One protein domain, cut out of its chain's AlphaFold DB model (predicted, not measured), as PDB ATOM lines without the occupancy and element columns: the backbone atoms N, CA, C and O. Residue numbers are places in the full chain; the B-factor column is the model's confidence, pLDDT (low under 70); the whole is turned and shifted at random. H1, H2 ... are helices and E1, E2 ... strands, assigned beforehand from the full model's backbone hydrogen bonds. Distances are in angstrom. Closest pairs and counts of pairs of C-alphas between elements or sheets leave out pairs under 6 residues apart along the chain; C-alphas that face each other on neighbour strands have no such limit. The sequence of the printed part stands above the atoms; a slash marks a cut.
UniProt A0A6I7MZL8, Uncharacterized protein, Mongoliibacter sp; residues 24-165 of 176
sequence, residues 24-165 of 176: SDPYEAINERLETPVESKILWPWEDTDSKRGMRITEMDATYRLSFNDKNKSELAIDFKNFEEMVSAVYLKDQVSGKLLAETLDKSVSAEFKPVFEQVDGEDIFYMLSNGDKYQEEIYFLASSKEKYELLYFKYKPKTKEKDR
ATOM      1  N   SER A  24     270.945 216.952 139.216       62.66
ATOM      2  CA  SER A  24     272.329 217.156 138.842       62.66
ATOM      3  C   SER A  24     272.881 215.803 138.445       62.66
ATOM      4  O   SER A  24     272.558 214.791 139.070       62.66
ATOM      5  N   ASP A  25     273.687 215.780 137.390       81.50
ATOM      6  CA  ASP A  25     274.439 214.585 137.044       81.50
ATOM      7  C   ASP A  25     275.193 214.113 138.307       81.50
ATOM      8  O   ASP A  25     275.923 214.916 138.907       81.50
ATOM      9  N   PRO A  26     275.008 212.859 138.770       85.06
ATOM     10  CA  PRO A  26     275.710 212.353 139.940       85.06
ATOM     11  C   PRO A  26     277.224 212.547 139.878       85.06
ATOM     12  O   PRO A  26     277.840 212.799 140.914       85.06
ATOM     13  N   TYR A  27     277.827 212.494 138.686       86.62
ATOM     14  CA  TYR A  27     279.258 212.747 138.517       86.62
ATOM     15  C   TYR A  27     279.626 214.202 138.835       86.62
ATOM     16  O   TYR A  27     280.578 214.446 139.581       86.62
ATOM     17  N   GLU A  28     278.852 215.170 138.339       87.00
ATOM     18  CA  GLU A  28     279.031 216.594 138.654       87.00
ATOM     19  C   GLU A  28     278.801 216.862 140.146       87.00
ATOM     20  O   GLU A  28     279.637 217.480 140.806       87.00
ATOM     21  N   ALA A  29     277.718 216.319 140.708       87.88
ATOM     22  CA  ALA A  29     277.352 216.505 142.110       87.88
ATOM     23  C   ALA A  29     278.403 215.947 143.085       87.88
ATOM     24  O   ALA A  29     278.631 216.515 144.156       87.88
ATOM     25  N   ILE A  30     279.041 214.827 142.730       86.81
ATOM     26  CA  ILE A  30     280.168 214.276 143.486       86.81
ATOM     27  C   ILE A  30     281.384 215.195 143.351       86.81
ATOM     28  O   ILE A  30     281.985 215.545 144.364       86.81
ATOM     29  N   ASN A  31     281.723 215.626 142.135       86.62
ATOM     30  CA  ASN A  31     282.895 216.462 141.876       86.62
ATOM     31  C   ASN A  31     282.859 217.816 142.587       86.62
ATOM     32  O   ASN A  31     283.898 218.274 143.053       86.62
ATOM     33  N   GLU A  32     281.684 218.426 142.748       86.81
ATOM     34  CA  GLU A  32     281.522 219.661 143.532       86.81
ATOM     35  C   GLU A  32     281.923 219.505 145.008       86.81
ATOM     36  O   GLU A  32     282.198 220.493 145.691       86.81
ATOM     37  N   ARG A  33     281.949 218.270 145.521       81.81
ATOM     38  CA  ARG A  33     282.298 217.954 146.912       81.81
ATOM     39  C   ARG A  33     283.745 217.509 147.090       81.81
ATOM     40  O   ARG A  33     284.161 217.303 148.230       81.81
ATOM     41  N   LEU A  34     284.493 217.345 146.000       81.94
ATOM     42  CA  LEU A  34     285.886 216.912 146.027       81.94
ATOM     43  C   LEU A  34     286.827 218.110 145.937       81.94
ATOM     44  O   LEU A  34     286.597 219.047 145.179       81.94
ATOM     45  N   GLU A  35     287.943 218.048 146.663       80.31
ATOM     46  CA  GLU A  35     289.023 219.031 146.504       80.31
ATOM     47  C   GLU A  35     289.667 218.938 145.114       80.31
ATOM     48  O   GLU A  35     290.074 219.945 144.538       80.31
ATOM     49  N   THR A  36     289.758 217.719 144.575       81.12
ATOM     50  CA  THR A  36     290.233 217.444 143.217       81.12
ATOM     51  C   THR A  36     289.136 216.705 142.449       81.12
ATOM     52  O   THR A  36     288.884 215.537 142.751       81.12
ATOM     53  N   PRO A  37     288.474 217.358 141.477       84.12
ATOM     54  CA  PRO A  37     287.458 216.722 140.644       84.12
ATOM     55  C   PRO A  37     288.012 215.537 139.848       84.12
ATOM     56  O   PRO A  37     289.147 215.572 139.367       84.12
ATOM     57  N   VAL A  38     287.184 214.509 139.672       82.31
ATOM     58  CA  VAL A  38     287.477 213.330 138.855       82.31
ATOM     59  C   VAL A  38     286.671 213.420 137.567       82.31
ATOM     60  O   VAL A  38     285.444 213.473 137.588       82.31
ATOM     61  N   GLU A  39     287.353 213.416 136.430       80.38
ATOM     62  CA  GLU A  39     286.680 213.394 135.133       80.38
ATOM     63  C   GLU A  39     286.056 212.014 134.886       80.38
ATOM     64  O   GLU A  39     286.726 210.981 135.006       80.38
ATOM     65  N   SER A  40     284.761 211.988 134.565       81.88
ATOM     66  CA  SER A  40     284.091 210.766 134.136       81.88
ATOM     67  C   SER A  40     284.550 210.400 132.723       81.88
ATOM     68  O   SER A  40     284.760 211.249 131.859       81.88
ATOM     69  N   LYS A  41     284.731 209.104 132.478       79.44
ATOM     70  CA  LYS A  41     285.168 208.559 131.199       79.44
ATOM     71  C   LYS A  41     284.041 207.766 130.556       79.44
ATOM     72  O   LYS A  41     283.527 206.819 131.151       79.44
ATOM     73  N   ILE A  42     283.725 208.089 129.305       77.94
ATOM     74  CA  ILE A  42     282.860 207.256 128.468       77.94
ATOM     75  C   ILE A  42     283.625 205.972 128.130       77.94
ATOM     76  O   ILE A  42     284.687 205.993 127.507       77.94
ATOM     77  N   LEU A  43     283.100 204.840 128.588       73.31
ATOM     78  CA  LEU A  43     283.605 203.509 128.263       73.31
ATOM     79  C   LEU A  43     282.885 202.908 127.057       73.31
ATOM     80  O   LEU A  43     283.423 202.000 126.426       73.31
ATOM     81  N   TRP A  44     281.685 203.398 126.743       71.31
ATOM     82  CA  TRP A  44     280.919 203.025 125.563       71.31
ATOM     83  C   TRP A  44     279.880 204.111 125.216       71.31
ATOM     84  O   TRP A  44     279.231 204.602 126.137       71.31
ATOM     85  N   PRO A  45     279.656 204.443 123.933       65.31
ATOM     86  CA  PRO A  45     280.450 204.021 122.783       65.31
ATOM     87  C   PRO A  45     281.855 204.631 122.846       65.31
ATOM     88  O   PRO A  45     282.051 205.712 123.391       65.31
ATOM     89  N   TRP A  46     282.850 203.925 122.317       66.25
ATOM     90  CA  TRP A  46     284.214 204.449 122.269       66.25
ATOM     91  C   TRP A  46     284.308 205.670 121.357       66.25
ATOM     92  O   TRP A  46     283.640 205.730 120.322       66.25
ATOM     93  N   GLU A  47     285.198 206.602 121.689       57.31
ATOM     94  CA  GLU A  47     285.602 207.631 120.738       57.31
ATOM     95  C   GLU A  47     286.343 206.987 119.549       57.31
ATOM     96  O   GLU A  47     287.040 205.979 119.692       57.31
ATOM     97  N   ASP A  48     286.236 207.572 118.350       52.22
ATOM     98  CA  ASP A  48     286.873 207.075 117.110       52.22
ATOM     99  C   ASP A  48     288.413 206.921 117.197       52.22
ATOM    100  O   ASP A  48     289.068 206.343 116.323       52.22
ATOM    101  N   THR A  49     289.026 207.453 118.247       51.31
ATOM    102  CA  THR A  49     290.443 207.316 118.601       51.31
ATOM    103  C   THR A  49     290.774 205.976 119.265       51.31
ATOM    104  O   THR A  49     291.873 205.462 119.042       51.31
ATOM    105  N   ASP A  50     289.828 205.367 119.983       49.84
ATOM    106  CA  ASP A  50     289.974 204.081 120.679       49.84
ATOM    107  C   ASP A  50     289.703 202.875 119.749       49.84
ATOM    108  O   ASP A  50     290.235 201.781 119.950       49.84
ATOM    109  N   SER A  51     288.968 203.079 118.648       49.19
ATOM    110  CA  SER A  51     288.630 202.044 117.652       49.19
ATOM    111  C   SER A  51     289.778 201.679 116.687       49.19
ATOM    112  O   SER A  51     289.686 200.712 115.924       49.19
ATOM    113  N   LYS A  52     290.915 202.394 116.734       48.34
ATOM    114  CA  LYS A  52     292.047 202.223 115.795       48.34
ATOM    115  C   LYS A  52     292.872 200.941 115.964       48.34
ATOM    116  O   LYS A  52     293.877 200.773 115.273       48.34
ATOM    117  N   ARG A  53     292.477 200.004 116.829       49.56
ATOM    118  CA  ARG A  53     293.186 198.725 117.016       49.56
ATOM    119  C   ARG A  53     292.297 197.500 116.828       49.56
ATOM    120  O   ARG A  53     292.277 196.633 117.685       49.56
ATOM    121  N   GLY A  54     291.600 197.398 115.694       44.91
ATOM    122  CA  GLY A  54     291.174 196.110 115.118       44.91
ATOM    123  C   GLY A  54     290.351 195.164 116.010       44.91
ATOM    124  O   GLY A  54     290.261 193.980 115.689       44.91
ATOM    125  N   MET A  55     289.765 195.645 117.108       46.03
ATOM    126  CA  MET A  55     288.951 194.828 118.003       46.03
ATOM    127  C   MET A  55     287.612 194.542 117.332       46.03
ATOM    128  O   MET A  55     286.865 195.450 116.965       46.03
ATOM    129  N   ARG A  56     287.308 193.255 117.150       45.62
ATOM    130  CA  ARG A  56     285.973 192.825 116.741       45.62
ATOM    131  C   ARG A  56     285.022 193.079 117.908       45.62
ATOM    132  O   ARG A  56     285.243 192.580 119.005       45.62
ATOM    133  N   ILE A  57     283.938 193.802 117.630       45.09
ATOM    134  CA  ILE A  57     282.858 194.192 118.561       45.09
ATOM    135  C   ILE A  57     282.288 193.000 119.368       45.09
ATOM    136  O   ILE A  57     281.648 193.180 120.398       45.09
ATOM    137  N   THR A  58     282.509 191.759 118.930       41.12
ATOM    138  CA  THR A  58     281.978 190.549 119.566       41.12
ATOM    139  C   THR A  58     282.716 190.046 120.810       41.12
ATOM    140  O   THR A  58     282.144 189.192 121.483       41.12
ATOM    141  N   GLU A  59     283.918 190.535 121.135       41.09
ATOM    142  CA  GLU A  59     284.858 189.818 122.028       41.09
ATOM    143  C   GLU A  59     285.241 190.527 123.343       41.09
ATOM    144  O   GLU A  59     286.209 190.118 123.979       41.09
ATOM    145  N   MET A  60     284.531 191.570 123.784       49.28
ATOM    146  CA  MET A  60     284.902 192.269 125.023       49.28
ATOM    147  C   MET A  60     283.843 192.092 126.106       49.28
ATOM    148  O   MET A  60     282.740 192.602 125.962       49.28
ATOM    149  N   ASP A  61     284.226 191.403 127.183       47.56
ATOM    150  CA  ASP A  61     283.489 191.294 128.443       47.56
ATOM    151  C   ASP A  61     284.353 191.938 129.542       47.56
ATOM    152  O   ASP A  61     285.548 191.644 129.646       47.56
ATOM    153  N   ALA A  62     283.783 192.826 130.361       49.72
ATOM    154  CA  ALA A  62     284.458 193.340 131.555       49.72
ATOM    155  C   ALA A  62     283.934 192.596 132.786       49.72
ATOM    156  O   ALA A  62     282.731 192.556 133.024       49.72
ATOM    157  N   THR A  63     284.826 191.990 133.573       48.81
ATOM    158  CA  THR A  63     284.448 191.226 134.772       48.81
ATOM    159  C   THR A  63     284.974 191.904 136.032       48.81
ATOM    160  O   THR A  63     286.185 191.989 136.241       48.81
ATOM    161  N   TYR A  64     284.067 192.342 136.903       51.47
ATOM    162  CA  TYR A  64     284.370 192.858 138.235       51.47
ATOM    163  C   TYR A  64     284.161 191.745 139.271       51.47
ATOM    164  O   TYR A  64     283.161 191.033 139.245       51.47
ATOM    165  N   ARG A  65     285.113 191.573 140.194       49.88
ATOM    166  CA  ARG A  65     285.052 190.547 141.249       49.88
ATOM    167  C   ARG A  65     284.768 191.189 142.600       49.88
ATOM    168  O   ARG A  65     285.591 191.959 143.092       49.88
ATOM    169  N   LEU A  66     283.641 190.833 143.212       50.53
ATOM    170  CA  LEU A  66     283.277 191.286 144.553       50.53
ATOM    171  C   LEU A  66     284.080 190.473 145.577       50.53
ATOM    172  O   LEU A  66     284.034 189.242 145.575       50.53
ATOM    173  N   SER A  67     284.864 191.143 146.422       44.50
ATOM    174  CA  SER A  67     285.792 190.491 147.360       44.50
ATOM    175  C   SER A  67     285.250 190.499 148.787       44.50
ATOM    176  O   SER A  67     285.889 191.037 149.682       44.50
ATOM    177  N   PHE A  68     284.081 189.898 149.017       48.78
ATOM    178  CA  PHE A  68     283.544 189.752 150.373       48.78
ATOM    179  C   PHE A  68     283.709 188.325 150.893       48.78
ATOM    180  O   PHE A  68     282.951 187.425 150.553       48.78
ATOM    181  N   ASN A  69     284.758 188.152 151.700       43.50
ATOM    182  CA  ASN A  69     285.013 187.126 152.720       43.50
ATOM    183  C   ASN A  69     284.750 185.619 152.478       43.50
ATOM    184  O   ASN A  69     284.960 184.858 153.419       43.50
ATOM    185  N   ASP A  70     284.447 185.124 151.269       43.50
ATOM    186  CA  ASP A  70     284.577 183.681 150.983       43.50
ATOM    187  C   ASP A  70     284.855 183.322 149.503       43.50
ATOM    188  O   ASP A  70     284.526 184.049 148.566       43.50
ATOM    189  N   LYS A  71     285.525 182.181 149.286       41.25
ATOM    190  CA  LYS A  71     286.275 181.791 148.067       41.25
ATOM    191  C   LYS A  71     285.444 181.404 146.828       41.25
ATOM    192  O   LYS A  71     286.047 181.018 145.826       41.25
ATOM    193  N   ASN A  72     284.121 181.580 146.841       43.72
ATOM    194  CA  ASN A  72     283.222 181.268 145.714       43.72
ATOM    195  C   ASN A  72     282.621 182.514 145.017       43.72
ATOM    196  O   ASN A  72     281.520 182.456 144.492       43.72
ATOM    197  N   LYS A  73     283.382 183.619 144.994       49.41
ATOM    198  CA  LYS A  73     283.406 184.705 143.985       49.41
ATOM    199  C   LYS A  73     282.073 185.056 143.300       49.41
ATOM    200  O   LYS A  73     281.778 184.556 142.219       49.41
ATOM    201  N   SER A  74     281.372 186.049 143.839       50.59
ATOM    202  CA  SER A  74     280.378 186.798 143.067       50.59
ATOM    203  C   SER A  74     281.101 187.623 141.991       50.59
ATOM    204  O   SER A  74     281.910 188.504 142.304       50.59
ATOM    205  N   GLU A  75     280.850 187.311 140.720       50.69
ATOM    206  CA  GLU A  75     281.411 188.019 139.565       50.69
ATOM    207  C   GLU A  75     280.304 188.835 138.884       50.69
ATOM    208  O   GLU A  75     279.263 188.297 138.512       50.69
ATOM    209  N   LEU A  76     280.523 190.141 138.717       58.59
ATOM    210  CA  LEU A  76     279.718 190.975 137.830       58.59
ATOM    211  C   LEU A  76     280.380 190.953 136.452       58.59
ATOM    212  O   LEU A  76     281.445 191.539 136.267       58.59
ATOM    213  N   ALA A  77     279.761 190.267 135.497       58.50
ATOM    214  CA  ALA A  77     280.175 190.282 134.099       58.50
ATOM    215  C   ALA A  77     279.329 191.289 133.311       58.50
ATOM    216  O   ALA A  77     278.103 191.293 133.412       58.50
ATOM    217  N   ILE A  78     279.996 192.131 132.526       62.72
ATOM    218  CA  ILE A  78     279.403 193.215 131.750       62.72
ATOM    219  C   ILE A  78     279.618 192.913 130.261       62.72
ATOM    220  O   ILE A  78     280.748 192.999 129.779       62.72
ATOM    221  N   ASP A  79     278.540 192.554 129.547       64.12
ATOM    222  CA  ASP A  79     278.531 192.381 128.081       64.12
ATOM    223  C   ASP A  79     278.109 193.692 127.412       64.12
ATOM    224  O   ASP A  79     276.946 194.106 127.469       64.12
ATOM    225  N   PHE A  80     279.059 194.335 126.735       66.62
ATOM    226  CA  PHE A  80     278.852 195.660 126.159       66.62
ATOM    227  C   PHE A  80     277.814 195.700 125.028       66.62
ATOM    228  O   PHE A  80     277.299 196.768 124.690       66.62
ATOM    229  N   LYS A  81     277.449 194.549 124.445       70.94
ATOM    230  CA  LYS A  81     276.520 194.482 123.303       70.94
ATOM    231  C   LYS A  81     275.127 195.021 123.616       70.94
ATOM    232  O   LYS A  81     274.429 195.442 122.684       70.94
ATOM    233  N   ASN A  82     274.730 195.027 124.885       73.25
ATOM    234  CA  ASN A  82     273.385 195.405 125.315       73.25
ATOM    235  C   ASN A  82     273.273 196.872 125.752       73.25
ATOM    236  O   ASN A  82     272.157 197.344 125.980       73.25
ATOM    237  N   PHE A  83     274.383 197.614 125.807       77.69
ATOM    238  CA  PHE A  83     274.376 199.014 126.225       77.69
ATOM    239  C   PHE A  83     274.340 199.977 125.039       77.69
ATOM    240  O   PHE A  83     274.945 199.762 123.984       77.69
ATOM    241  N   GLU A  84     273.578 201.044 125.224       83.44
ATOM    242  CA  GLU A  84     273.676 202.271 124.448       83.44
ATOM    243  C   GLU A  84     274.858 203.102 124.947       83.44
ATOM    244  O   GLU A  84     275.619 203.612 124.132       83.44
ATOM    245  N   GLU A  85     275.055 203.150 126.267       83.62
ATOM    246  CA  GLU A  85     276.063 203.984 126.914       83.62
ATOM    247  C   GLU A  85     276.611 203.318 128.182       83.62
ATOM    248  O   GLU A  85     275.874 202.653 128.918       83.62
ATOM    249  N   MET A  86     277.907 203.506 128.434       81.62
ATOM    250  CA  MET A  86     278.556 203.177 129.700       81.62
ATOM    251  C   MET A  86     279.551 204.275 130.071       81.62
ATOM    252  O   MET A  86     280.431 204.606 129.276       81.62
ATOM    253  N   VAL A  87     279.450 204.789 131.294       85.00
ATOM    254  CA  VAL A  87     280.329 205.839 131.839       85.00
ATOM    255  C   VAL A  87     280.945 205.344 133.145       85.00
ATOM    256  O   VAL A  87     280.307 204.594 133.879       85.00
ATOM    257  N   SER A  88     282.193 205.722 133.416       85.12
ATOM    258  CA  SER A  88     282.923 205.359 134.633       85.12
ATOM    259  C   SER A  88     283.656 206.552 135.229       85.12
ATOM    260  O   SER A  88     284.315 207.293 134.505       85.12
ATOM    261  N   ALA A  89     283.609 206.702 136.548       87.69
ATOM    262  CA  ALA A  89     284.498 207.581 137.298       87.69
ATOM    263  C   ALA A  89     285.160 206.808 138.443       87.69
ATOM    264  O   ALA A  89     284.504 206.053 139.164       87.69
ATOM    265  N   VAL A  90     286.469 207.002 138.613       87.31
ATOM    266  CA  VAL A  90     287.279 206.308 139.621       87.31
ATOM    267  C   VAL A  90     287.737 207.294 140.687       87.31
ATOM    268  O   VAL A  90     288.512 208.201 140.402       87.31
ATOM    269  N   TYR A  91     287.317 207.057 141.924       87.69
ATOM    270  CA  TYR A  91     287.659 207.871 143.085       87.69
ATOM    271  C   TYR A  91     288.591 207.095 144.011       87.69
ATOM    272  O   TYR A  91     288.340 205.928 144.318       87.69
ATOM    273  N   LEU A  92     289.669 207.713 144.483       86.50
ATOM    274  CA  LEU A  92     290.582 207.054 145.416       86.50
ATOM    275  C   LEU A  92     290.051 207.141 146.854       86.50
ATOM    276  O   LEU A  92     289.458 208.146 147.252       86.50
ATOM    277  N   LYS A  93     290.269 206.086 147.652       87.38
ATOM    278  CA  LYS A  93     289.787 206.018 149.047       87.38
ATOM    279  C   LYS A  93     290.405 207.077 149.971       87.38
ATOM    280  O   LYS A  93     289.865 207.341 151.040       87.38
ATOM    281  N   ASP A  94     291.532 207.667 149.586       86.19
ATOM    282  CA  ASP A  94     292.184 208.771 150.299       86.19
ATOM    283  C   ASP A  94     291.607 210.155 149.943       86.19
ATOM    284  O   ASP A  94     291.839 211.111 150.678       86.19
ATOM    285  N   GLN A  95     290.830 210.262 148.858       84.69
ATOM    286  CA  GLN A  95     290.201 211.506 148.398       84.69
ATOM    287  C   GLN A  95     288.762 211.662 148.892       84.69
ATOM    288  O   GLN A  95     288.291 212.780 149.101       84.69
ATOM    289  N   VAL A  96     288.036 210.555 149.049       87.06
ATOM    290  CA  VAL A  96     286.613 210.564 149.395       87.06
ATOM    291  C   VAL A  96     286.243 209.297 150.155       87.06
ATOM    292  O   VAL A  96     286.764 208.223 149.861       87.06
ATOM    293  N   SER A  97     285.333 209.402 151.124       88.06
ATOM    294  CA  SER A  97     284.776 208.220 151.789       88.06
ATOM    295  C   SER A  97     283.671 207.593 150.950       88.06
ATOM    296  O   SER A  97     282.914 208.286 150.261       88.06
ATOM    297  N   GLY A  98     283.520 206.274 151.057       83.62
ATOM    298  CA  GLY A  98     282.477 205.563 150.322       83.62
ATOM    299  C   GLY A  98     281.088 206.055 150.730       83.62
ATOM    300  O   GLY A  98     280.212 206.251 149.888       83.62
ATOM    301  N   LYS A  99     280.901 206.328 152.027       85.88
ATOM    302  CA  LYS A  99     279.640 206.842 152.569       85.88
ATOM    303  C   LYS A  99     279.232 208.165 151.917       85.88
ATOM    304  O   LYS A  99     278.067 208.336 151.571       85.88
ATOM    305  N   LEU A 100     280.176 209.092 151.735       87.12
ATOM    306  CA  LEU A 100     279.888 210.371 151.086       87.12
ATOM    307  C   LEU A 100     279.488 210.173 149.619       87.12
ATOM    308  O   LEU A 100     278.560 210.840 149.159       87.12
ATOM    309  N   LEU A 101     280.149 209.256 148.903       89.00
ATOM    310  CA  LEU A 101     279.791 208.915 147.524       89.00
ATOM    311  C   LEU A 101     278.374 208.343 147.436       89.00
ATOM    312  O   LEU A 101     277.575 208.853 146.657       89.00
ATOM    313  N   ALA A 102     278.044 207.347 148.260       86.88
ATOM    314  CA  ALA A 102     276.724 206.717 148.267       86.88
ATOM    315  C   ALA A 102     275.608 207.725 148.597       86.88
ATOM    316  O   ALA A 102     274.640 207.847 147.852       86.88
ATOM    317  N   GLU A 103     275.785 208.534 149.648       87.31
ATOM    318  CA  GLU A 103     274.806 209.562 150.022       87.31
ATOM    319  C   GLU A 103     274.638 210.651 148.955       87.31
ATOM    320  O   GLU A 103     273.559 211.236 148.827       87.31
ATOM    321  N   THR A 104     275.714 211.001 148.246       88.69
ATOM    322  CA  THR A 104     275.660 212.015 147.184       88.69
ATOM    323  C   THR A 104     274.989 211.445 145.941       88.69
ATOM    324  O   THR A 104     274.154 212.129 145.349       88.69
ATOM    325  N   LEU A 105     275.272 210.186 145.599       89.31
ATOM    326  CA  LEU A 105     274.599 209.460 144.527       89.31
ATOM    327  C   LEU A 105     273.084 209.403 144.776       89.31
ATOM    328  O   LEU A 105     272.321 209.878 143.943       89.31
ATOM    329  N   ASP A 106     272.648 208.959 145.958       86.88
ATOM    330  CA  ASP A 106     271.222 208.873 146.321       86.88
ATOM    331  C   ASP A 106     270.466 210.201 146.208       86.88
ATOM    332  O   ASP A 106     269.274 210.228 145.904       86.88
ATOM    333  N   LYS A 107     271.145 211.316 146.490       87.94
ATOM    334  CA  LYS A 107     270.539 212.656 146.468       87.94
ATOM    335  C   LYS A 107     270.548 213.303 145.086       87.94
ATOM    336  O   LYS A 107     269.797 214.254 144.886       87.94
ATOM    337  N   SER A 108     271.421 212.854 144.187       87.25
ATOM    338  CA  SER A 108     271.606 213.448 142.856       87.25
ATOM    339  C   SER A 108     270.809 212.728 141.772       87.25
ATOM    340  O   SER A 108     270.342 213.369 140.833       87.25
ATOM    341  N   VAL A 109     270.578 211.419 141.910       87.56
ATOM    342  CA  VAL A 109     269.756 210.665 140.953       87.56
ATOM    343  C   VAL A 109     268.265 211.015 141.049       87.56
ATOM    344  O   VAL A 109     267.763 211.433 142.093       87.56
ATOM    345  N   SER A 110     267.527 210.808 139.951       84.50
ATOM    346  CA  SER A 110     266.062 210.943 139.935       84.50
ATOM    347  C   SER A 110     265.415 210.034 140.976       84.50
ATOM    348  O   SER A 110     265.844 208.899 141.178       84.50
ATOM    349  N   ALA A 111     264.280 210.468 141.528       84.25
ATOM    350  CA  ALA A 111     263.437 209.642 142.392       84.25
ATOM    351  C   ALA A 111     262.912 208.362 141.708       84.25
ATOM    352  O   ALA A 111     262.406 207.468 142.397       84.25
ATOM    353  N   GLU A 112     262.995 208.275 140.378       85.69
ATOM    354  CA  GLU A 112     262.683 207.072 139.598       85.69
ATOM    355  C   GLU A 112     263.698 205.947 139.822       85.69
ATOM    356  O   GLU A 112     263.315 204.779 139.778       85.69
ATOM    357  N   PHE A 113     264.955 206.274 140.138       87.75
ATOM    358  CA  PHE A 113     265.960 205.277 140.487       87.75
ATOM    359  C   PHE A 113     265.665 204.694 141.870       87.75
ATOM    360  O   PHE A 113     265.494 205.414 142.857       87.75
ATOM    361  N   LYS A 114     265.586 203.366 141.939       85.44
ATOM    362  CA  LYS A 114     265.363 202.597 143.163       85.44
ATOM    363  C   LYS A 114     266.539 201.664 143.426       85.44
ATOM    364  O   LYS A 114     267.113 201.140 142.469       85.44
ATOM    365  N   PRO A 115     266.881 201.422 144.702       81.44
ATOM    366  CA  PRO A 115     267.907 200.457 145.045       81.44
ATOM    367  C   PRO A 115     267.472 199.062 144.611       81.44
ATOM    368  O   PRO A 115     266.387 198.591 144.954       81.44
ATOM    369  N   VAL A 116     268.335 198.413 143.838       78.44
ATOM    370  CA  VAL A 116     268.193 197.009 143.440       78.44
ATOM    371  C   VAL A 116     269.081 196.127 144.311       78.44
ATOM    372  O   VAL A 116     268.716 195.000 144.634       78.44
ATOM    373  N   PHE A 117     270.243 196.648 144.705       74.12
ATOM    374  CA  PHE A 117     271.187 195.966 145.573       74.12
ATOM    375  C   PHE A 117     271.964 196.977 146.415       74.12
ATOM    376  O   PHE A 117     272.451 197.976 145.892       74.12
ATOM    377  N   GLU A 118     272.106 196.691 147.705       77.62
ATOM    378  CA  GLU A 118     272.928 197.468 148.624       77.62
ATOM    379  C   GLU A 118     273.651 196.528 149.579       77.62
ATOM    380  O   GLU A 118     273.029 195.719 150.269       77.62
ATOM    381  N   GLN A 119     274.973 196.654 149.628       72.38
ATOM    382  CA  GLN A 119     275.796 196.013 150.636       72.38
ATOM    383  C   GLN A 119     276.931 196.947 151.049       72.38
ATOM    384  O   GLN A 119     277.691 197.436 150.212       72.38
ATOM    385  N   VAL A 120     277.035 197.170 152.358       72.19
ATOM    386  CA  VAL A 120     278.033 198.042 152.978       72.19
ATOM    387  C   VAL A 120     278.706 197.283 154.119       72.19
ATOM    388  O   VAL A 120     278.028 196.825 155.038       72.19
ATOM    389  N   ASP A 121     280.032 197.161 154.068       69.75
ATOM    390  CA  ASP A 121     280.873 196.639 155.151       69.75
ATOM    391  C   ASP A 121     282.013 197.630 155.428       69.75
ATOM    392  O   ASP A 121     283.032 197.674 154.736       69.75
ATOM    393  N   GLY A 122     281.803 198.508 156.412       74.75
ATOM    394  CA  GLY A 122     282.713 199.619 156.686       74.75
ATOM    395  C   GLY A 122     282.806 200.591 155.505       74.75
ATOM    396  O   GLY A 122     281.822 201.238 155.157       74.75
ATOM    397  N   GLU A 123     283.999 200.704 154.918       73.75
ATOM    398  CA  GLU A 123     284.259 201.515 153.718       73.75
ATOM    399  C   GLU A 123     284.055 200.724 152.416       73.75
ATOM    400  O   GLU A 123     284.109 201.304 151.339       73.75
ATOM    401  N   ASP A 124     283.826 199.411 152.462       73.56
ATOM    402  CA  ASP A 124     283.540 198.647 151.252       73.56
ATOM    403  C   ASP A 124     282.046 198.728 150.918       73.56
ATOM    404  O   ASP A 124     281.186 198.274 151.671       73.56
ATOM    405  N   ILE A 125     281.739 199.334 149.772       76.81
ATOM    406  CA  ILE A 125     280.382 199.614 149.295       76.81
ATOM    407  C   ILE A 125     280.166 198.965 147.942       76.81
ATOM    408  O   ILE A 125     281.012 199.068 147.050       76.81
ATOM    409  N   PHE A 126     279.011 198.324 147.799       79.44
ATOM    410  CA  PHE A 126     278.461 197.890 146.526       79.44
ATOM    411  C   PHE A 126     276.995 198.261 146.493       79.44
ATOM    412  O   PHE A 126     276.179 197.725 147.242       79.44
ATOM    413  N   TYR A 127     276.682 199.219 145.638       82.56
ATOM    414  CA  TYR A 127     275.387 199.860 145.616       82.56
ATOM    415  C   TYR A 127     274.913 200.005 144.182       82.56
ATOM    416  O   TYR A 127     275.649 200.499 143.331       82.56
ATOM    417  N   MET A 128     273.701 199.535 143.909       84.81
ATOM    418  CA  MET A 128     273.097 199.576 142.587       84.81
ATOM    419  C   MET A 128     271.718 200.211 142.642       84.81
ATOM    420  O   MET A 128     270.828 199.729 143.347       84.81
ATOM    421  N   LEU A 129     271.528 201.228 141.809       87.44
ATOM    422  CA  LEU A 129     270.265 201.918 141.604       87.44
ATOM    423  C   LEU A 129     269.803 201.713 140.160       87.44
ATOM    424  O   LEU A 129     270.605 201.855 139.244       87.44
ATOM    425  N   SER A 130     268.520 201.425 139.951       86.62
ATOM    426  CA  SER A 130     267.915 201.282 138.619       86.62
ATOM    427  C   SER A 130     266.608 202.054 138.524       86.62
ATOM    428  O   SER A 130     265.828 202.059 139.477       86.62
ATOM    429  N   ASN A 131     266.332 202.666 137.371       87.38
ATOM    430  CA  ASN A 131     265.032 203.287 137.097       87.38
ATOM    431  C   ASN A 131     263.941 202.276 136.676       87.38
ATOM    432  O   ASN A 131     262.769 202.639 136.576       87.38
ATOM    433  N   GLY A 132     264.299 201.007 136.446       72.62
ATOM    434  CA  GLY A 132     263.366 199.905 136.202       72.62
ATOM    435  C   GLY A 132     262.469 200.043 134.964       72.62
ATOM    436  O   GLY A 132     261.469 199.323 134.861       72.62
ATOM    437  N   ASP A 133     262.771 200.952 134.031       70.31
ATOM    438  CA  ASP A 133     261.903 201.175 132.874       70.31
ATOM    439  C   ASP A 133     261.879 199.953 131.927       70.31
ATOM    440  O   ASP A 133     262.869 199.261 131.662       70.31
ATOM    441  N   LYS A 134     260.689 199.664 131.396       59.56
ATOM    442  CA  LYS A 134     260.450 198.578 130.440       59.56
ATOM    443  C   LYS A 134     260.954 198.926 129.043       59.56
ATOM    444  O   LYS A 134     261.228 198.002 128.271       59.56
ATOM    445  N   TYR A 135     261.047 200.213 128.704       64.56
ATOM    446  CA  TYR A 135     261.485 200.657 127.383       64.56
ATOM    447  C   TYR A 135     262.993 200.841 127.321       64.56
ATOM    448  O   TYR A 135     263.597 200.294 126.396       64.56
ATOM    449  N   GLN A 136     263.588 201.533 128.292       68.50
ATOM    450  CA  GLN A 136     265.026 201.769 128.373       68.50
ATOM    451  C   GLN A 136     265.467 201.926 129.831       68.50
ATOM    452  O   GLN A 136     265.250 202.960 130.449       68.50
ATOM    453  N   GLU A 137     266.092 200.884 130.373       82.19
ATOM    454  CA  GLU A 137     266.579 200.904 131.750       82.19
ATOM    455  C   GLU A 137     267.943 201.599 131.843       82.19
ATOM    456  O   GLU A 137     268.816 201.424 130.985       82.19
ATOM    457  N   GLU A 138     268.116 202.355 132.918       88.25
ATOM    458  CA  GLU A 138     269.360 202.994 133.319       88.25
ATOM    459  C   GLU A 138     269.767 202.498 134.703       88.25
ATOM    460  O   GLU A 138     268.915 202.284 135.570       88.25
ATOM    461  N   ILE A 139     271.071 202.330 134.913       87.75
ATOM    462  CA  ILE A 139     271.638 201.820 136.159       87.75
ATOM    463  C   ILE A 139     272.820 202.682 136.586       87.75
ATOM    464  O   ILE A 139     273.711 202.948 135.785       87.75
ATOM    465  N   TYR A 140     272.872 203.018 137.873       89.81
ATOM    466  CA  TYR A 140     274.097 203.441 138.546       89.81
ATOM    467  C   TYR A 140     274.615 202.310 139.424       89.81
ATOM    468  O   TYR A 140     273.848 201.699 140.167       89.81
ATOM    469  N   PHE A 141     275.914 202.041 139.358       87.31
ATOM    470  CA  PHE A 141     276.584 201.036 140.169       87.31
ATOM    471  C   PHE A 141     277.849 201.615 140.794       87.31
ATOM    472  O   PHE A 141     278.822 201.898 140.102       87.31
ATOM    473  N   LEU A 142     277.834 201.781 142.111       88.75
ATOM    474  CA  LEU A 142     278.984 202.188 142.901       88.75
ATOM    475  C   LEU A 142     279.617 200.947 143.520       88.75
ATOM    476  O   LEU A 142     278.978 200.251 144.305       88.75
ATOM    477  N   ALA A 143     280.874 200.689 143.188       85.06
ATOM    478  CA  ALA A 143     281.621 199.543 143.680       85.06
ATOM    479  C   ALA A 143     282.935 199.972 144.321       85.06
ATOM    480  O   ALA A 143     283.632 200.861 143.835       85.06
ATOM    481  N   SER A 144     283.307 199.292 145.395       83.50
ATOM    482  CA  SER A 144     284.581 199.488 146.076       83.50
ATOM    483  C   SER A 144     285.575 198.381 145.734       83.50
ATOM    484  O   SER A 144     285.237 197.253 145.380       83.50
ATOM    485  N   SER A 145     286.849 198.716 145.838       76.12
ATOM    486  CA  SER A 145     287.957 197.775 145.816       76.12
ATOM    487  C   SER A 145     288.951 198.163 146.906       76.12
ATOM    488  O   SER A 145     288.721 199.099 147.676       76.12
ATOM    489  N   LYS A 146     290.091 197.471 146.966       75.62
ATOM    490  CA  LYS A 146     291.105 197.708 147.998       75.62
ATOM    491  C   LYS A 146     291.533 199.180 148.108       75.62
ATOM    492  O   LYS A 146     291.753 199.650 149.215       75.62
ATOM    493  N   GLU A 147     291.636 199.893 146.986       79.75
ATOM    494  CA  GLU A 147     292.249 201.235 146.932       79.75
ATOM    495  C   GLU A 147     291.323 202.322 146.370       79.75
ATOM    496  O   GLU A 147     291.577 203.510 146.561       79.75
ATOM    497  N   LYS A 148     290.236 201.937 145.696       84.88
ATOM    498  CA  LYS A 148     289.367 202.870 144.969       84.88
ATOM    499  C   LYS A 148     287.890 202.527 145.087       84.88
ATOM    500  O   LYS A 148     287.541 201.360 145.280       84.88
ATOM    501  N   TYR A 149     287.064 203.537 144.873       87.94
ATOM    502  CA  TYR A 149     285.668 203.447 144.477       87.94
ATOM    503  C   TYR A 149     285.548 203.677 142.972       87.94
ATOM    504  O   TYR A 149     286.292 204.465 142.393       87.94
ATOM    505  N   GLU A 150     284.610 203.002 142.331       87.50
ATOM    506  CA  GLU A 150     284.281 203.198 140.925       87.50
ATOM    507  C   GLU A 150     282.768 203.350 140.805       87.50
ATOM    508  O   GLU A 150     282.021 202.458 141.210       87.50
ATOM    509  N   LEU A 151     282.328 204.503 140.300       90.19
ATOM    510  CA  LEU A 151     280.939 204.746 139.934       90.19
ATOM    511  C   LEU A 151     280.794 204.463 138.445       90.19
ATOM    512  O   LEU A 151     281.464 205.088 137.626       90.19
ATOM    513  N   LEU A 152     279.925 203.517 138.120       88.00
ATOM    514  CA  LEU A 152     279.548 203.160 136.766       88.00
ATOM    515  C   LEU A 152     278.115 203.612 136.499       88.00
ATOM    516  O   LEU A 152     277.240 203.459 137.348       88.00
ATOM    517  N   TYR A 153     277.876 204.112 135.295       89.25
ATOM    518  CA  TYR A 153     276.550 204.341 134.740       89.25
ATOM    519  C   TYR A 153     276.375 203.459 133.512       89.25
ATOM    520  O   TYR A 153     277.292 203.341 132.697       89.25
ATOM    521  N   PHE A 154     275.197 202.864 133.378       86.38
ATOM    522  CA  PHE A 154     274.810 202.054 132.236       86.38
ATOM    523  C   PHE A 154     273.464 202.520 131.712       86.38
ATOM    524  O   PHE A 154     272.506 202.638 132.475       86.38
ATOM    525  N   LYS A 155     273.361 202.650 130.393       87.69
ATOM    526  CA  LYS A 155     272.092 202.813 129.690       87.69
ATOM    527  C   LYS A 155     271.905 201.641 128.748       87.69
ATOM    528  O   LYS A 155     272.702 201.446 127.829       87.69
ATOM    529  N   TYR A 156     270.864 200.840 128.949       83.69
ATOM    530  CA  TYR A 156     270.580 199.734 128.036       83.69
ATOM    531  C   TYR A 156     270.005 200.233 126.715       83.69
ATOM    532  O   TYR A 156     269.294 201.237 126.652       83.69
ATOM    533  N   LYS A 157     270.230 199.464 125.647       84.12
ATOM    534  CA  LYS A 157     269.495 199.653 124.394       84.12
ATOM    535  C   LYS A 157     267.994 199.469 124.635       84.12
ATOM    536  O   LYS A 157     267.608 198.598 125.429       84.12
ATOM    537  N   PRO A 158     267.131 200.195 123.905       83.44
ATOM    538  CA  PRO A 158     265.697 200.021 124.034       83.44
ATOM    539  C   PRO A 158     265.266 198.565 123.825       83.44
ATOM    540  O   PRO A 158     265.750 197.890 122.914       83.44
ATOM    541  N   LYS A 159     264.315 198.087 124.635       79.81
ATOM    542  CA  LYS A 159     263.770 196.712 124.585       79.81
ATOM    543  C   LYS A 159     264.778 195.595 124.904       79.81
ATOM    544  O   LYS A 159     264.484 194.430 124.614       79.81
ATOM    545  N   THR A 160     265.931 195.905 125.506       79.88
ATOM    546  CA  THR A 160     266.817 194.878 126.081       79.88
ATOM    547  C   THR A 160     266.012 194.035 127.069       79.88
ATOM    548  O   THR A 160     265.418 194.568 128.016       79.88
ATOM    549  N   LYS A 161     265.924 192.725 126.810       76.12
ATOM    550  CA  LYS A 161     265.129 191.798 127.627       76.12
ATOM    551  C   LYS A 161     265.772 191.667 128.997       76.12
ATOM    552  O   LYS A 161     266.989 191.659 129.080       76.12
ATOM    553  N   GLU A 162     264.957 191.475 130.031       73.56
ATOM    554  CA  GLU A 162     265.422 191.328 131.418       73.56
ATOM    555  C   GLU A 162     266.572 190.323 131.552       73.56
ATOM    556  O   GLU A 162     267.598 190.678 132.102       73.56
ATOM    557  N   LYS A 163     266.449 189.140 130.929       72.56
ATOM    558  CA  LYS A 163     267.471 188.074 130.925       72.56
ATOM    559  C   LYS A 163     268.836 188.457 130.319       72.56
ATOM    560  O   LYS A 163     269.790 187.694 130.434       72.56
ATOM    561  N   ASP A 164     268.866 189.543 129.549       71.25
ATOM    562  CA  ASP A 164     270.037 190.052 128.834       71.25
ATOM    563  C   ASP A 164     270.585 191.328 129.528       71.25
ATOM    564  O   ASP A 164     271.522 191.956 129.032       71.25
ATOM    565  N   ARG A 165     270.001 191.728 130.670       72.94
ATOM    566  CA  ARG A 165     270.489 192.821 131.526       72.94
ATOM    567  C   ARG A 165     271.556 192.292 132.489       72.94
ATOM    568  O   ARG A 165     271.706 191.085 132.665       72.94
TER     569      ARG A 165
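What this domain is: This is residues 24 to 165 of the 176 residues of an uncharacterized protein of Mongoliibacter sp (UniProt A0A6I7MZL8). A twisted wall of six antiparallel strands, in the order E1, E4, E8, E7, E6, E5, has the two helices H1 and H2 packed on one face. A two-stranded hairpin, E2 and E3, stands off the other face with a gap between, and residues 47 to 56 stick out as a loop before it. The printed part has 142 residues with two named helices and eight named strands, in the chain order H1, E1, E2, E3, E4, H2, E5, E6, E7, E8; the class is mixed, helices and strands. The whole is compact, with a radius of gyration of the C-alphas of 15.5 A, and spans 39 by 35 by 33 A.

Where its parts are: In the large sheet, E1 is residues 41 to 44; E4, residues 83 to 92, is 26.4 A long, from C-alpha 83 at (274.376, 199.014, 126.225). E8, residues 148 to 156, is 25.5 A long and ends with C-alpha 156 at (270.580, 199.734, 128.036). E7 is residues 138 to 144, 20.2 A; E6 is residues 124 to 130, 20.3 A; E5 is residues 114 to 121, 20.5 A, and bends by 58 degrees at residue 117. H2 is residues 98 to 108, 15.4 A, and H1 is residues 26 to 31, beginning with C-alpha 26 at (275.710, 212.353, 139.940). E2 is residues 61 to 65, 12.9 A, and E3 is residues 75 to 79, 12.6 A.

How they stand to each other: E5, E6, E7 and E8 form a meander, each strand the antiparallel neighbour of the one before. Within hydrogen-bond range are N 119 and O 126 between E5 and E6, at 2.9 A, N 142 and O 127 between E6 and E7, at 2.8 A, and N 152 and O 141 between E7 and E8, at 2.8 A. E4 follows E8 across the sheet, with N 87 and O 153 at 3.0 A, and then edge strand E1, with N 43 and O 86 at 2.8 A. H1 and H2 are on the same face, in two layers, helices on one face of a sheet. H2, 9.0 A over the sheet, runs along the strands, at 2 degrees to E7 on the local plane; its closest C-alphas to E6 are those of Gly 98 and Ile 125, 6.4 A. H1, at a height of 9.7 A, lies only just over E8, with 3 C-alphas falling on it. The helices touch at a steep tilt of 53 degrees, opposite ways; the closest C-alphas are those of Pro 26 and Ser 108, 5.2 A. In both, every O i to N i+4 pair is within hydrogen-bond range. The hairpin of E2 and E3, with N 64 and O 76 at 2.8 A, is apart from the large sheet's strands and from both helices.

The domain as a whole: The two C-alphas farthest apart, those of Gly 54 and Gly 122, are 42.6 A apart. The printed part has no cut. The link from E1 to E2, 16 residues, is long, and its residues 47 to 56 stand free. The mean pLDDT of the printed part is 74.0; residues 45 to 80, which include E2 and E3, are under 70, as are 24, 121 and 134 to 136.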